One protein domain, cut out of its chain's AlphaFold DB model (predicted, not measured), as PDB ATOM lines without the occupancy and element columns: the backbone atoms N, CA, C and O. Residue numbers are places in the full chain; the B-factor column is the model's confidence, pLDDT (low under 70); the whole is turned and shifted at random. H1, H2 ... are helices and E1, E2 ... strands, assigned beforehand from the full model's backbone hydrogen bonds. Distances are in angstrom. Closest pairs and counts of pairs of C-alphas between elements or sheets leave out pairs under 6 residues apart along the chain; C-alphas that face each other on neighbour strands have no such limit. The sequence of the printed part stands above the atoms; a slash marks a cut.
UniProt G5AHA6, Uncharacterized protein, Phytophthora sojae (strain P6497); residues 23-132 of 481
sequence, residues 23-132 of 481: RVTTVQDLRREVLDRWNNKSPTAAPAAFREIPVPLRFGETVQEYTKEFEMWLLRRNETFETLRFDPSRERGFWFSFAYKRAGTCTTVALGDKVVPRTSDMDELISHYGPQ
ATOM      1  N   ARG A  23     -69.920  61.839 161.964       94.75
ATOM      2  CA  ARG A  23     -69.283  60.631 162.504       94.75
ATOM      3  C   ARG A  23     -69.623  60.476 163.972       94.75
ATOM      4  O   ARG A  23     -69.377  61.384 164.765       94.75
ATOM      5  N   VAL A  24     -70.154  59.324 164.356       96.19
ATOM      6  CA  VAL A  24     -70.313  58.989 165.773       96.19
ATOM      7  C   VAL A  24     -68.936  58.666 166.347       96.19
ATOM      8  O   VAL A  24     -68.184  57.891 165.766       96.19
ATOM      9  N   THR A  25     -68.593  59.287 167.471       95.25
ATOM     10  CA  THR A  25     -67.328  59.068 168.181       95.25
ATOM     11  C   THR A  25     -67.580  59.056 169.685       95.25
ATOM     12  O   THR A  25     -68.659  59.444 170.135       95.25
ATOM     13  N   THR A  26     -66.616  58.617 170.487       95.38
ATOM     14  CA  THR A  26     -66.705  58.764 171.943       95.38
ATOM     15  C   THR A  26     -66.154  60.125 172.374       95.38
ATOM     16  O   THR A  26     -65.327  60.741 171.697       95.38
ATOM     17  N   VAL A  27     -66.591  60.619 173.538       94.19
ATOM     18  CA  VAL A  27     -66.014  61.842 174.133       94.19
ATOM     19  C   VAL A  27     -64.497  61.701 174.343       94.19
ATOM     20  O   VAL A  27     -63.765  62.674 174.173       94.19
ATOM     21  N   GLN A  28     -64.017  60.505 174.700       90.12
ATOM     22  CA  GLN A  28     -62.595  60.249 174.941       90.12
ATOM     23  C   GLN A  28     -61.779  60.245 173.644       90.12
ATOM     24  O   GLN A  28     -60.713  60.857 173.605       90.12
ATOM     25  N   ASP A  29     -62.302  59.639 172.577       91.25
ATOM     26  CA  ASP A  29     -61.636  59.618 171.271       91.25
ATOM     27  C   ASP A  29     -61.529  61.019 170.681       91.25
ATOM     28  O   ASP A  29     -60.460  61.404 170.211       91.25
ATOM     29  N   LEU A  30     -62.595  61.823 170.778       93.38
ATOM     30  CA  LEU A  30     -62.533  63.213 170.336       93.38
ATOM     31  C   LEU A  30     -61.513  64.012 171.159       93.38
ATOM     32  O   LEU A  30     -60.750  64.778 170.585       93.38
ATOM     33  N   ARG A  31     -61.430  63.818 172.485       90.19
ATOM     34  CA  ARG A  31     -60.377  64.456 173.302       90.19
ATOM     35  C   ARG A  31     -58.983  64.072 172.813       90.19
ATOM     36  O   ARG A  31     -58.150  64.956 172.648       90.19
ATOM     37  N   ARG A  32     -58.738  62.784 172.560       86.94
ATOM     38  CA  ARG A  32     -57.451  62.296 172.046       86.94
ATOM     39  C   ARG A  32     -57.128  62.915 170.688       86.94
ATOM     40  O   ARG A  32     -56.040  63.449 170.531       86.94
ATOM     41  N   GLU A  33     -58.096  62.949 169.769       88.06
ATOM     42  CA  GLU A  33     -57.958  63.592 168.454       88.06
ATOM     43  C   GLU A  33     -57.546  65.068 168.591       88.06
ATOM     44  O   GLU A  33     -56.666  65.547 167.877       88.06
ATOM     45  N   VAL A  34     -58.157  65.792 169.532       87.19
ATOM     46  CA  VAL A  34     -57.842  67.200 169.804       87.19
ATOM     47  C   VAL A  34     -56.448  67.364 170.416       87.19
ATOM     48  O   VAL A  34     -55.705  68.247 169.987       87.19
ATOM     49  N   LEU A  35     -56.059  66.505 171.364       84.12
ATOM     50  CA  LEU A  35     -54.714  66.514 171.952       84.12
ATOM     51  C   LEU A  35     -53.626  66.169 170.925       84.12
ATOM     52  O   LEU A  35     -52.571  66.802 170.909       84.12
ATOM     53  N   ASP A  36     -53.859  65.181 170.064       82.94
ATOM     54  CA  ASP A  36     -52.894  64.767 169.041       82.94
ATOM     55  C   ASP A  36     -52.649  65.881 168.019       82.94
ATOM     56  O   ASP A  36     -51.501  66.139 167.643       82.94
ATOM     57  N   ARG A  37     -53.713  66.603 167.638       81.00
ATOM     58  CA  ARG A  37     -53.616  67.806 166.802       81.00
ATOM     59  C   ARG A  37     -52.806  68.901 167.480       81.00
ATOM     60  O   ARG A  37     -51.927  69.475 166.846       81.00
ATOM     61  N   TRP A  38     -53.081  69.163 168.758       79.19
ATOM     62  CA  TRP A  38     -52.364  70.176 169.532       79.19
ATOM     63  C   TRP A  38     -50.861  69.885 169.616       79.19
ATOM     64  O   TRP A  38     -50.033  70.783 169.506       79.19
ATOM     65  N   ASN A  39     -50.492  68.611 169.749       81.44
ATOM     66  CA  ASN A  39     -49.099  68.183 169.856       81.44
ATOM     67  C   ASN A  39     -48.343  68.165 168.516       81.44
ATOM     68  O   ASN A  39     -47.269  67.567 168.433       81.44
ATOM     69  N   ASN A  40     -48.883  68.789 167.462       70.38
ATOM     70  CA  ASN A  40     -48.291  68.852 166.123       70.38
ATOM     71  C   ASN A  40     -47.921  67.482 165.533       70.38
ATOM     72  O   ASN A  40     -47.139  67.399 164.582       70.38
ATOM     73  N   LYS A  41     -48.540  66.397 166.017       61.62
ATOM     74  CA  LYS A  41     -48.523  65.093 165.347       61.62
ATOM     75  C   LYS A  41     -49.515  65.144 164.191       61.62
ATOM     76  O   LYS A  41     -50.502  64.416 164.165       61.62
ATOM     77  N   SER A  42     -49.300  66.072 163.264       54.06
ATOM     78  CA  SER A  42     -50.108  66.144 162.055       54.06
ATOM     79  C   SER A  42     -49.963  64.810 161.312       54.06
ATOM     80  O   SER A  42     -48.843  64.410 160.981       54.06
ATOM     81  N   PRO A  43     -51.058  64.077 161.049       53.28
ATOM     82  CA  PRO A  43     -51.005  62.999 160.084       53.28
ATOM     83  C   PRO A  43     -50.676  63.655 158.743       53.28
ATOM     84  O   PRO A  43     -51.486  64.404 158.202       53.28
ATOM     85  N   THR A  44     -49.479  63.399 158.215       50.81
ATOM     86  CA  THR A  44     -48.968  63.938 156.940       50.81
ATOM     87  C   THR A  44     -49.872  63.630 155.730       50.81
ATOM     88  O   THR A  44     -49.693  64.194 154.660       50.81
ATOM     89  N   ALA A  45     -50.912  62.817 155.891       52.97
ATOM     90  CA  ALA A  45     -52.068  62.790 155.010       52.97
ATOM     91  C   ALA A  45     -53.293  62.497 155.873       52.97
ATOM     92  O   ALA A  45     -53.485  61.374 156.330       52.97
ATOM     93  N   ALA A  46     -54.088  63.519 156.163       55.19
ATOM     94  CA  ALA A  46     -55.285  63.380 156.968       55.19
ATOM     95  C   ALA A  46     -56.324  62.561 156.157       55.19
ATOM     96  O   ALA A  46     -56.795  63.066 155.134       55.19
ATOM     97  N   PRO A  47     -56.662  61.302 156.519       56.12
ATOM     98  CA  PRO A  47     -57.691  60.536 155.816       56.12
ATOM     99  C   PRO A  47     -59.006  61.323 155.739       56.12
ATOM    100  O   PRO A  47     -59.330  62.104 156.633       56.12
ATOM    101  N   ALA A  48     -59.788  61.096 154.681       58.75
ATOM    102  CA  ALA A  48     -61.060  61.777 154.402       58.75
ATOM    103  C   ALA A  48     -62.053  61.833 155.593       58.75
ATOM    104  O   ALA A  48     -62.936  62.689 155.608       58.75
ATOM    105  N   ALA A  49     -61.853  60.995 156.617       56.25
ATOM    106  CA  ALA A  49     -62.555  60.968 157.901       56.25
ATOM    107  C   ALA A  49     -62.638  62.323 158.638       56.25
ATOM    108  O   ALA A  49     -63.563  62.534 159.425       56.25
ATOM    109  N   PHE A  50     -61.736  63.274 158.376       64.31
ATOM    110  CA  PHE A  50     -61.786  64.603 159.010       64.31
ATOM    111  C   PHE A  50     -62.824  65.557 158.409       64.31
ATOM    112  O   PHE A  50     -63.028  66.653 158.938       64.31
ATOM    113  N   ARG A  51     -63.503  65.157 157.327       78.50
ATOM    114  CA  ARG A  51     -64.587  65.952 156.734       78.50
ATOM    115  C   ARG A  51     -65.893  65.843 157.510       78.50
ATOM    116  O   ARG A  51     -66.677  66.788 157.454       78.50
ATOM    117  N   GLU A  52     -66.103  64.756 158.240       92.00
ATOM    118  CA  GLU A  52     -67.333  64.533 158.993       92.00
ATOM    119  C   GLU A  52     -67.331  65.302 160.320       92.00
ATOM    120  O   GLU A  52     -66.293  65.557 160.936       92.00
ATOM    121  N   ILE A  53     -68.517  65.695 160.761       93.62
ATOM    122  CA  ILE A  53     -68.765  66.377 162.022       93.62
ATOM    123  C   ILE A  53     -68.731  65.329 163.143       93.62
ATOM    124  O   ILE A  53     -69.545  64.404 163.119       93.62
ATOM    125  N   PRO A  54     -67.831  65.432 164.133       95.38
ATOM    126  CA  PRO A  54     -67.801  64.493 165.239       95.38
ATOM    127  C   PRO A  54     -69.033  64.665 166.133       95.38
ATOM    128  O   PRO A  54     -69.373  65.771 166.548       95.38
ATOM    129  N   VAL A  55     -69.659  63.544 166.475       97.19
ATOM    130  CA  VAL A  55     -70.774  63.423 167.417       97.19
ATOM    131  C   VAL A  55     -70.279  62.616 168.625       97.19
ATOM    132  O   VAL A  55     -70.397  61.391 168.624       97.19
ATOM    133  N   PRO A  56     -69.639  63.271 169.616       96.44
ATOM    134  CA  PRO A  56     -69.086  62.614 170.797       96.44
ATOM    135  C   PRO A  56     -70.190  62.168 171.764       96.44
ATOM    136  O   PRO A  56     -70.722  62.979 172.526       96.44
ATOM    137  N   LEU A  57     -70.505  60.874 171.763       96.94
ATOM    138  CA  LEU A  57     -71.467  60.259 172.679       96.94
ATOM    139  C   LEU A  57     -70.802  59.879 174.008       96.94
ATOM    140  O   LEU A  57     -69.643  59.445 174.055       96.94
ATOM    141  N   ARG A  58     -71.539  60.048 175.108       92.31
ATOM    142  CA  ARG A  58     -71.205  59.472 176.419       92.31
ATOM    143  C   ARG A  58     -71.552  57.982 176.439       92.31
ATOM    144  O   ARG A  58     -72.301  57.490 175.599       92.31
ATOM    145  N   PHE A  59     -71.022  57.255 177.419       88.00
ATOM    146  CA  PHE A  59     -71.338  55.837 177.584       88.00
ATOM    147  C   PHE A  59     -72.850  55.634 177.782       88.00
ATOM    148  O   PHE A  59     -73.431  56.211 178.701       88.00
ATOM    149  N   GLY A  60     -73.470  54.836 176.906       91.00
ATOM    150  CA  GLY A  60     -74.912  54.563 176.904       91.00
ATOM    151  C   GLY A  60     -75.795  55.656 176.285       91.00
ATOM    152  O   GLY A  60     -77.001  55.456 176.199       91.00
ATOM    153  N   GLU A  61     -75.226  56.781 175.842       94.94
ATOM    154  CA  GLU A  61     -75.984  57.855 175.192       94.94
ATOM    155  C   GLU A  61     -76.283  57.509 173.732       94.94
ATOM    156  O   GLU A  61     -75.430  57.020 172.989       94.94
ATOM    157  N   THR A  62     -77.496  57.824 173.295       97.56
ATOM    158  CA  THR A  62     -77.925  57.681 171.904       97.56
ATOM    159  C   THR A  62     -77.700  58.970 171.103       97.56
ATOM    160  O   THR A  62     -77.693  60.081 171.630       97.56
ATOM    161  N   VAL A  63     -77.599  58.858 169.775       96.75
ATOM    162  CA  VAL A  63     -77.479  60.030 168.879       96.75
ATOM    163  C   VAL A  63     -78.675  60.989 169.007       96.75
ATOM    164  O   VAL A  63     -78.528  62.200 168.825       96.75
ATOM    165  N   GLN A  64     -79.860  60.472 169.343       97.31
ATOM    166  CA  GLN A  64     -81.058  61.287 169.556       97.31
ATOM    167  C   GLN A  64     -80.937  62.155 170.812       97.31
ATOM    168  O   GLN A  64     -81.255  63.343 170.765       97.31
ATOM    169  N   GLU A  65     -80.428  61.595 171.912       96.12
ATOM    170  CA  GLU A  65     -80.164  62.342 173.147       96.12
ATOM    171  C   GLU A  65     -79.122  63.437 172.915       96.12
ATOM    172  O   GLU A  65     -79.357  64.591 173.277       96.12
ATOM    173  N   TYR A  66     -78.041  63.113 172.200       96.94
ATOM    174  CA  TYR A  66     -77.038  64.095 171.794       96.94
ATOM    175  C   TYR A  66     -77.646  65.237 170.967       96.94
ATOM    176  O   TYR A  66     -77.382  66.413 171.220       96.94
ATOM    177  N   THR A  67     -78.503  64.902 169.998       97.44
ATOM    178  CA  THR A  67     -79.182  65.884 169.138       97.44
ATOM    179  C   THR A  67     -80.117  66.784 169.944       97.44
ATOM    180  O   THR A  67     -80.123  67.996 169.738       97.44
ATOM    181  N   LYS A  68     -80.849  66.228 170.915       97.62
ATOM    182  CA  LYS A  68     -81.708  66.999 171.822       97.62
ATOM    183  C   LYS A  68     -80.897  67.948 172.706       97.62
ATOM    184  O   LYS A  68     -81.299  69.088 172.932       97.62
ATOM    185  N   GLU A  69     -79.747  67.506 173.215       96.31
ATOM    186  CA  GLU A  69     -78.849  68.381 173.973       96.31
ATOM    187  C   GLU A  69     -78.263  69.503 173.114       96.31
ATOM    188  O   GLU A  69     -78.168  70.645 173.579       96.31
ATOM    189  N   PHE A  70     -77.911  69.197 171.865       97.19
ATOM    190  CA  PHE A  70     -77.462  70.186 170.892       97.19
ATOM    191  C   PHE A  70     -78.550  71.226 170.599       97.19
ATOM    192  O   PHE A  70     -78.278  72.424 170.651       97.19
ATOM    193  N   GLU A  71     -79.796  70.799 170.397       97.69
ATOM    194  CA  GLU A  71     -80.940  71.694 170.193       97.69
ATOM    195  C   GLU A  71     -81.151  72.627 171.393       97.69
ATOM    196  O   GLU A  71     -81.237  73.847 171.244       97.69
ATOM    197  N   MET A  72     -81.116  72.087 172.617       96.25
ATOM    198  CA  MET A  72     -81.174  72.903 173.836       96.25
ATOM    199  C   MET A  72     -80.004  73.893 173.940       96.25
ATOM    200  O   MET A  72     -80.140  74.968 174.528       96.25
ATOM    201  N   TRP A  73     -78.833  73.540 173.407       96.62
ATOM    202  CA  TRP A  73     -77.656  74.403 173.375       96.62
ATOM    203  C   TRP A  73     -77.752  75.508 172.312       96.62
ATOM    204  O   TRP A  73     -77.275  76.617 172.576       96.62
ATOM    205  N   LEU A  74     -78.397  75.239 171.172       97.00
ATOM    206  CA  LEU A  74     -78.734  76.232 170.147       97.00
ATOM    207  C   LEU A  74     -79.762  77.244 170.660       97.00
ATOM    208  O   LEU A  74     -79.539  78.448 170.543       97.00
ATOM    209  N   LEU A  75     -80.815  76.777 171.341       95.38
ATOM    210  CA  LEU A  75     -81.860  77.650 171.891       95.38
ATOM    211  C   LEU A  75     -81.300  78.701 172.859       95.38
ATOM    212  O   LEU A  75     -81.727  79.851 172.848       95.38
ATOM    213  N   ARG A  76     -80.283  78.351 173.659       91.94
ATOM    214  CA  ARG A  76     -79.591  79.310 174.549       91.94
ATOM    215  C   ARG A  76     -78.840  80.417 173.801       91.94
ATOM    216  O   ARG A  76     -78.457  81.400 174.425       91.94
ATOM    217  N   ARG A  77     -78.594  80.243 172.501       93.69
ATOM    218  CA  ARG A  77     -77.961  81.222 171.604       93.69
ATOM    219  C   ARG A  77     -78.952  81.912 170.671       93.69
ATOM    220  O   ARG A  77     -78.512  82.635 169.787       93.69
ATOM    221  N   ASN A  78     -80.255  81.721 170.882       95.94
ATOM    222  CA  ASN A  78     -81.307  82.212 169.991       95.94
ATOM    223  C   ASN A  78     -81.188  81.662 168.556       95.94
ATOM    224  O   ASN A  78     -81.543  82.345 167.602       95.94
ATOM    225  N   GLU A  79     -80.694  80.430 168.411       97.00
ATOM    226  CA  GLU A  79     -80.652  79.704 167.138       97.00
ATOM    227  C   GLU A  79     -81.571  78.481 167.202       97.00
ATOM    228  O   GLU A  79     -81.762  77.893 168.271       97.00
ATOM    229  N   THR A  80     -82.123  78.080 166.057       97.50
ATOM    230  CA  THR A  80     -82.923  76.856 165.917       97.50
ATOM    231  C   THR A  80     -82.482  76.077 164.677       97.50
ATOM    232  O   THR A  80     -81.735  76.583 163.842       97.50
ATOM    233  N   PHE A  81     -82.930  74.830 164.518       95.94
ATOM    234  CA  PHE A  81     -82.625  74.083 163.293       95.94
ATOM    235  C   PHE A  81     -83.201  74.758 162.042       95.94
ATOM    236  O   PHE A  81     -82.589  74.712 160.978       95.94
ATOM    237  N   GLU A  82     -84.348  75.426 162.165       95.88
ATOM    238  CA  GLU A  82     -84.974  76.167 161.071       95.88
ATOM    239  C   GLU A  82     -84.113  77.347 160.613       95.88
ATOM    240  O   GLU A  82     -84.000  77.566 159.406       95.88
ATOM    241  N   THR A  83     -83.476  78.077 161.540       94.19
ATOM    242  CA  THR A  83     -82.593  79.204 161.185       94.19
ATOM    243  C   THR A  83     -81.316  78.725 160.499       94.19
ATOM    244  O   THR A  83     -80.818  79.388 159.589       94.19
ATOM    245  N   LEU A  84     -80.810  77.553 160.888       94.81
ATOM    246  CA  LEU A  84     -79.578  76.974 160.348       94.81
ATOM    247  C   LEU A  84     -79.767  76.253 159.008       94.81
ATOM    248  O   LEU A  84     -78.813  76.130 158.244       94.81
ATOM    249  N   ARG A  85     -80.997  75.848 158.672       92.75
ATOM    250  CA  ARG A  85     -81.312  75.089 157.450       92.75
ATOM    251  C   ARG A  85     -80.927  75.806 156.150       92.75
ATOM    252  O   ARG A  85     -80.743  75.154 155.125       92.75
ATOM    253  N   PHE A  86     -80.821  77.136 156.188       93.25
ATOM    254  CA  PHE A  86     -80.444  77.974 155.046       93.25
ATOM    255  C   PHE A  86     -78.930  78.220 154.935       93.25
ATOM    256  O   PHE A  86     -78.480  78.729 153.911       93.25
ATOM    257  N   ASP A  87     -78.143  77.840 155.948       93.38
ATOM    258  CA  ASP A  87     -76.686  77.991 155.963       93.38
ATOM    259  C   ASP A  87     -75.998  76.743 156.562       93.38
ATOM    260  O   ASP A  87     -75.649  76.711 157.750       93.38
ATOM    261  N   PRO A  88     -75.751  75.703 155.737       91.75
ATOM    262  CA  PRO A  88     -75.099  74.467 156.177       91.75
ATOM    263  C   PRO A  88     -73.690  74.674 156.746       91.75
ATOM    264  O   PRO A  88     -73.232  73.885 157.571       91.75
ATOM    265  N   SER A  89     -72.983  75.729 156.327       89.75
ATOM    266  CA  SER A  89     -71.637  76.020 156.840       89.75
ATOM    267  C   SER A  89     -71.707  76.524 158.277       89.75
ATOM    268  O   SER A  89     -70.924  76.106 159.134       89.75
ATOM    269  N   ARG A  90     -72.691  77.382 158.558       93.31
ATOM    270  CA  ARG A  90     -72.986  77.861 159.907       93.31
ATOM    271  C   ARG A  90     -73.486  76.738 160.809       93.31
ATOM    272  O   ARG A  90     -73.005  76.616 161.934       93.31
ATOM    273  N   GLU A  91     -74.379  75.881 160.310       95.00
ATOM    274  CA  GLU A  91     -74.836  74.698 161.049       95.00
ATOM    275  C   GLU A  91     -73.660  73.789 161.430       95.00
ATOM    276  O   GLU A  91     -73.495  73.424 162.596       95.00
ATOM    277  N   ARG A  92     -72.788  73.483 160.461       93.75
ATOM    278  CA  ARG A  92     -71.560  72.709 160.675       93.75
ATOM    279  C   ARG A  92     -70.698  73.323 161.782       93.75
ATOM    280  O   ARG A  92     -70.277  72.606 162.689       93.75
ATOM    281  N   GLY A  93     -70.479  74.640 161.751       92.56
ATOM    282  CA  GLY A  93     -69.721  75.359 162.781       92.56
ATOM    283  C   GLY A  93     -70.318  75.217 164.187       92.56
ATOM    284  O   GLY A  93     -69.583  75.008 165.158       92.56
ATOM    285  N   PHE A  94     -71.648  75.252 164.306       95.75
ATOM    286  CA  PHE A  94     -72.332  75.014 165.577       95.75
ATOM    287  C   PHE A  94     -72.161  73.582 166.076       95.75
ATOM    288  O   PHE A  94     -71.850  73.397 167.256       95.75
ATOM    289  N   TRP A  95     -72.306  72.580 165.206       95.88
ATOM    290  CA  TRP A  95     -72.081  71.191 165.597       95.88
ATOM    291  C   TRP A  95     -70.654  70.960 166.100       95.88
ATOM    292  O   TRP A  95     -70.477  70.367 167.164       95.88
ATOM    293  N   PHE A  96     -69.640  71.475 165.395       92.75
ATOM    294  CA  PHE A  96     -68.252  71.395 165.857       92.75
ATOM    295  C   PHE A  96     -68.087  72.075 167.214       92.75
ATOM    296  O   PHE A  96     -67.604  71.455 168.157       92.75
ATOM    297  N   SER A  97     -68.550  73.316 167.352       92.81
ATOM    298  CA  SER A  97     -68.454  74.065 168.610       92.81
ATOM    299  C   SER A  97     -69.096  73.318 169.783       92.81
ATOM    300  O   SER A  97     -68.566  73.315 170.896       92.81
ATOM    301  N   PHE A  98     -70.229  72.655 169.547       95.75
ATOM    302  CA  PHE A  98     -70.890  71.838 170.557       95.75
ATOM    303  C   PHE A  98     -70.106  70.562 170.883       95.75
ATOM    304  O   PHE A  98     -69.896  70.270 172.060       95.75
ATOM    305  N   ALA A  99     -69.618  69.841 169.871       95.12
ATOM    306  CA  ALA A  99     -68.779  68.659 170.046       95.12
ATOM    307  C   ALA A  99     -67.508  68.975 170.849       95.12
ATOM    308  O   ALA A  99     -67.203  68.288 171.825       95.12
ATOM    309  N   TYR A 100     -66.823  70.071 170.512       91.06
ATOM    310  CA  TYR A 100     -65.649  70.555 171.236       91.06
ATOM    311  C   TYR A 100     -65.980  70.989 172.653       91.06
ATOM    312  O   TYR A 100     -65.268  70.614 173.578       91.06
ATOM    313  N   LYS A 101     -67.084  71.715 172.866       92.75
ATOM    314  CA  LYS A 101     -67.544  72.036 174.221       92.75
ATOM    315  C   LYS A 101     -67.741  70.763 175.041       92.75
ATOM    316  O   LYS A 101     -67.349  70.720 176.201       92.75
ATOM    317  N   ARG A 102     -68.336  69.727 174.448       92.38
ATOM    318  CA  ARG A 102     -68.597  68.451 175.120       92.38
ATOM    319  C   ARG A 102     -67.308  67.678 175.423       92.38
ATOM    320  O   ARG A 102     -67.200  67.067 176.482       92.38
ATOM    321  N   ALA A 103     -66.321  67.741 174.532       90.69
ATOM    322  CA  ALA A 103     -64.993  67.178 174.762       90.69
ATOM    323  C   ALA A 103     -64.172  67.987 175.788       90.69
ATOM    324  O   ALA A 103     -63.473  67.392 176.604       90.69
ATOM    325  N   GLY A 104     -64.286  69.315 175.797       71.94
ATOM    326  CA  GLY A 104     -63.437  70.252 176.542       71.94
ATOM    327  C   GLY A 104     -63.858  70.579 177.978       71.94
ATOM    328  O   GLY A 104     -63.157  71.323 178.653       71.94
ATOM    329  N   THR A 105     -64.946  70.014 178.508       53.00
ATOM    330  CA  THR A 105     -65.325  70.202 179.926       53.00
ATOM    331  C   THR A 105     -64.508  69.359 180.925       53.00
ATOM    332  O   THR A 105     -64.944  69.210 182.057       53.00
ATOM    333  N   CYS A 106     -63.338  68.815 180.556       41.41
ATOM    334  CA  CYS A 106     -62.436  68.109 181.496       41.41
ATOM    335  C   CYS A 106     -61.028  68.704 181.631       41.41
ATOM    336  O   CYS A 106     -60.237  68.168 182.395       41.41
ATOM    337  N   THR A 107     -60.671  69.769 180.916       40.28
ATOM    338  CA  THR A 107     -59.300  70.308 180.965       40.28
ATOM    339  C   THR A 107     -59.282  71.740 181.476       40.28
ATOM    340  O   THR A 107     -58.821  72.653 180.801       40.28
ATOM    341  N   THR A 108     -59.737  71.947 182.710       40.50
ATOM    342  CA  THR A 108     -59.115  72.969 183.559       40.50
ATOM    343  C   THR A 108     -57.803  72.393 184.075       40.50
ATOM    344  O   THR A 108     -57.742  71.858 185.176       40.50
ATOM    345  N   VAL A 109     -56.751  72.458 183.256       39.75
ATOM    346  CA  VAL A 109     -55.390  72.224 183.746       39.75
ATOM    347  C   VAL A 109     -55.043  73.424 184.622       39.75
ATOM    348  O   VAL A 109     -54.811  74.525 184.124       39.75
ATOM    349  N   ALA A 110     -55.082  73.228 185.939       41.53
ATOM    350  CA  ALA A 110     -54.664  74.220 186.917       41.53
ATOM    351  C   ALA A 110     -53.134  74.377 186.873       41.53
ATOM    352  O   ALA A 110     -52.405  73.796 187.669       41.53
ATOM    353  N   LEU A 111     -52.643  75.170 185.922       42.34
ATOM    354  CA  LEU A 111     -51.286  75.712 185.926       42.34
ATOM    355  C   LEU A 111     -51.339  77.120 186.543       42.34
ATOM    356  O   LEU A 111     -51.395  78.119 185.836       42.34
ATOM    357  N   GLY A 112     -51.360  77.165 187.882       40.78
ATOM    358  CA  GLY A 112     -51.103  78.353 188.711       40.78
ATOM    359  C   GLY A 112     -52.246  79.372 188.842       40.78
ATOM    360  O   GLY A 112     -52.492  80.129 187.913       40.78
ATOM    361  N   ASP A 113     -52.889  79.405 190.022       40.25
ATOM    362  CA  ASP A 113     -53.679  80.454 190.725       40.25
ATOM    363  C   ASP A 113     -54.559  81.482 189.978       40.25
ATOM    364  O   ASP A 113     -55.203  82.325 190.605       40.25
ATOM    365  N   LYS A 114     -54.699  81.411 188.658       40.72
ATOM    366  CA  LYS A 114     -55.649  82.204 187.881       40.72
ATOM    367  C   LYS A 114     -56.360  81.287 186.901       40.72
ATOM    368  O   LYS A 114     -55.919  81.082 185.775       40.72
ATOM    369  N   VAL A 115     -57.501  80.758 187.338       40.56
ATOM    370  CA  VAL A 115     -58.467  80.096 186.456       40.56
ATOM    371  C   VAL A 115     -59.098  81.172 185.573       40.56
ATOM    372  O   VAL A 115     -60.117  81.764 185.917       40.56
ATOM    373  N   VAL A 116     -58.459  81.464 184.443       39.19
ATOM    374  CA  VAL A 116     -59.085  82.201 183.346       39.19
ATOM    375  C   VAL A 116     -59.497  81.161 182.308       39.19
ATOM    376  O   VAL A 116     -58.626  80.459 181.790       39.19
ATOM    377  N   PRO A 117     -60.794  81.021 181.984       42.69
ATOM    378  CA  PRO A 117     -61.206  80.262 180.814       42.69
ATOM    379  C   PRO A 117     -60.554  80.923 179.597       42.69
ATOM    380  O   PRO A 117     -60.907  82.049 179.247       42.69
ATOM    381  N   ARG A 118     -59.567  80.275 178.971       48.34
ATOM    382  CA  ARG A 118     -59.013  80.745 177.696       48.34
ATOM    383  C   ARG A 118     -60.069  80.536 176.617       48.34
ATOM    384  O   ARG A 118     -60.150  79.483 175.998       48.34
ATOM    385  N   THR A 119     -60.932  81.529 176.441       51.72
ATOM    386  CA  THR A 119     -61.944  81.537 175.383       51.72
ATOM    387  C   THR A 119     -61.335  81.835 174.012       51.72
ATOM    388  O   THR A 119     -61.912  81.400 173.025       51.72
ATOM    389  N   SER A 120     -60.168  82.499 173.936       51.75
ATOM    390  CA  SER A 120     -59.531  82.853 172.652       51.75
ATOM    391  C   SER A 120     -59.044  81.646 171.853       51.75
ATOM    392  O   SER A 120     -59.079  81.671 170.631       51.75
ATOM    393  N   ASP A 121     -58.637  80.568 172.526       56.47
ATOM    394  CA  ASP A 121     -58.038  79.405 171.855       56.47
ATOM    395  C   ASP A 121     -59.116  78.549 171.152       56.47
ATOM    396  O   ASP A 121     -58.834  77.803 170.215       56.47
ATOM    397  N   MET A 122     -60.388  78.698 171.548       54.72
ATOM    398  CA  MET A 122     -61.516  78.067 170.858       54.72
ATOM    399  C   MET A 122     -61.853  78.773 169.541       54.72
ATOM    400  O   MET A 122     -62.306  78.100 168.620       54.72
ATOM    401  N   ASP A 123     -61.605  80.081 169.417       57.72
ATOM    402  CA  ASP A 123     -61.856  80.826 168.174       57.72
ATOM    403  C   ASP A 123     -60.882  80.406 167.058       57.72
ATOM    404  O   ASP A 123     -61.277  80.284 165.897       57.72
ATOM    405  N   GLU A 124     -59.634  80.079 167.409       62.53
ATOM    406  CA  GLU A 124     -58.639  79.546 166.469       62.53
ATOM    407  C   GLU A 124     -59.004  78.128 165.994       62.53
ATOM    408  O   GLU A 124     -58.926  77.815 164.803       62.53
ATOM    409  N   LEU A 125     -59.520  77.285 166.897       58.56
ATOM    410  CA  LEU A 125     -60.067  75.980 166.524       58.56
ATOM    411  C   LEU A 125     -61.343  76.097 165.682       58.56
ATOM    412  O   LEU A 125     -61.499  75.350 164.717       58.56
ATOM    413  N   ILE A 126     -62.241  77.036 165.991       56.41
ATOM    414  CA  ILE A 126     -63.448  77.298 165.192       56.41
ATOM    415  C   ILE A 126     -63.066  77.776 163.783       56.41
ATOM    416  O   ILE A 126     -63.694  77.347 162.816       56.41
ATOM    417  N   SER A 127     -61.994  78.564 163.638       60.25
ATOM    418  CA  SER A 127     -61.456  79.012 162.340       60.25
ATOM    419  C   SER A 127     -61.013  77.856 161.429       60.25
ATOM    420  O   SER A 127     -61.117  77.947 160.203       60.25
ATOM    421  N   HIS A 128     -60.581  76.730 162.007       61.94
ATOM    422  CA  HIS A 128     -60.165  75.552 161.241       61.94
ATOM    423  C   HIS A 128     -61.343  74.736 160.675       61.94
ATOM    424  O   HIS A 128     -61.187  74.037 159.674       61.94
ATOM    425  N   TYR A 129     -62.526  74.812 161.298       59.09
ATOM    426  CA  TYR A 129     -63.714  74.045 160.884       59.09
ATOM    427  C   TYR A 129     -64.845  74.897 160.303       59.09
ATOM    428  O   TYR A 129     -65.776  74.345 159.707       59.09
ATOM    429  N   GLY A 130     -64.781  76.215 160.483       51.12
ATOM    430  CA  GLY A 130     -65.680  77.190 159.885       51.12
ATOM    431  C   GLY A 130     -65.166  77.706 158.535       51.12
ATOM    432  O   GLY A 130     -63.981  77.584 158.222       51.12
ATOM    433  N   PRO A 131     -66.044  78.289 157.703       49.97
ATOM    434  CA  PRO A 131     -65.608  79.024 156.523       49.97
ATOM    435  C   PRO A 131     -64.673  80.159 156.959       49.97
ATOM    436  O   PRO A 131     -65.054  81.002 157.768       49.97
ATOM    437  N   GLN A 132     -63.447  80.162 156.430       45.91
ATOM    438  CA  GLN A 132     -62.452  81.202 156.692       45.91
ATOM    439  C   GLN A 132     -63.086  82.583 156.425       45.91
ATOM    440  O   GLN A 132     -63.500  82.840 155.284       45.91
TER     441      GLN A 132
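What this domain is: This is residues 23 to 132 of the 481 residues of an uncharacterized protein of Phytophthora sojae (strain P6497) (UniProt G5AHA6). The longest helix, H5, runs through the middle of a small body, with E2 of a two-stranded sheet packed on it, residues 70 to 74 of H3 packed on its residues 94 to 98, H6 packed at a slant on its residues 92 to 97, and residues 27 to 31 of H1 making a corner with its residues 102 to 104. Residues 35 to 48, of which 35 to 38 belong to H1, and residues 109 to 115 stick out as two arms. The printed part has 110 residues, with six named helices and two named strands in the order E1 H1 H2 E2 H3 H4 H5 H6; its class is mostly helix, and the sheet E1 E2 is parallel. It is compact, with a radius of gyration of the C-alphas of 14.9 A and spans of 42 by 38 by 35 A.

Where its parts are: E1, residues 23 to 26, begins at C-alpha 23 (-69.283, 60.631, 162.504). H1 is residues 27 to 38, 16.6 A, H2 48 to 51, and E2 53 to 57, 12.6 A. H3 is residues 63 to 75, 18.4 A, and H4 81 to 84. H5, residues 88 to 104, spans 23.8 A. H6, residues 120 to 129, 15.3 A, ends at C-alpha 129 (-63.714, 74.045, 160.884).

How they stand to each other: H5 is the hub. Its residues 102 to 104 touch H1, about perpendicular at 81 degrees, closest at the C-alphas of Val 27 and Ala 103, 5.5 A. It touches H3 about perpendicular at 75 degrees, closest C-alphas Phe 70 and Phe 98, 6.8 A. It touches H6 at a steep tilt of 47 degrees, opposite ways, closest C-alphas Gly 93 and Tyr 129, 6.4 A. The closest C-alphas of E2 and H5, Pro 56 and Ala 99, are 6.1 A apart. E1 and E2 are parallel neighbours, with N 25 and O 55 at 3.0 A and N 57 and O 25 at 2.8 A. E1, H1, H2 and E2 form a strand-helix-strand unit, two parallel strands joined through helices, with a right-handed crossover. H4 is close to but not clearly touching H5, closest C-alphas Leu 84 and Glu 91, 5.3 A. H2 and H5 are apart. Every O i to N i+4 pair is within hydrogen-bond range in H1, H3 and H5, and 4 of 6 in H6; H2 and H4 are too short for such a pair.

The domain as a whole: The C-alphas farthest apart, Phe 86 and Asp 113, are 44.7 A apart. The printed part has no cut. The link from H5 to H6, 15 residues, is long. Residues 41 to 50 and 105 to 132 have pLDDT under 70.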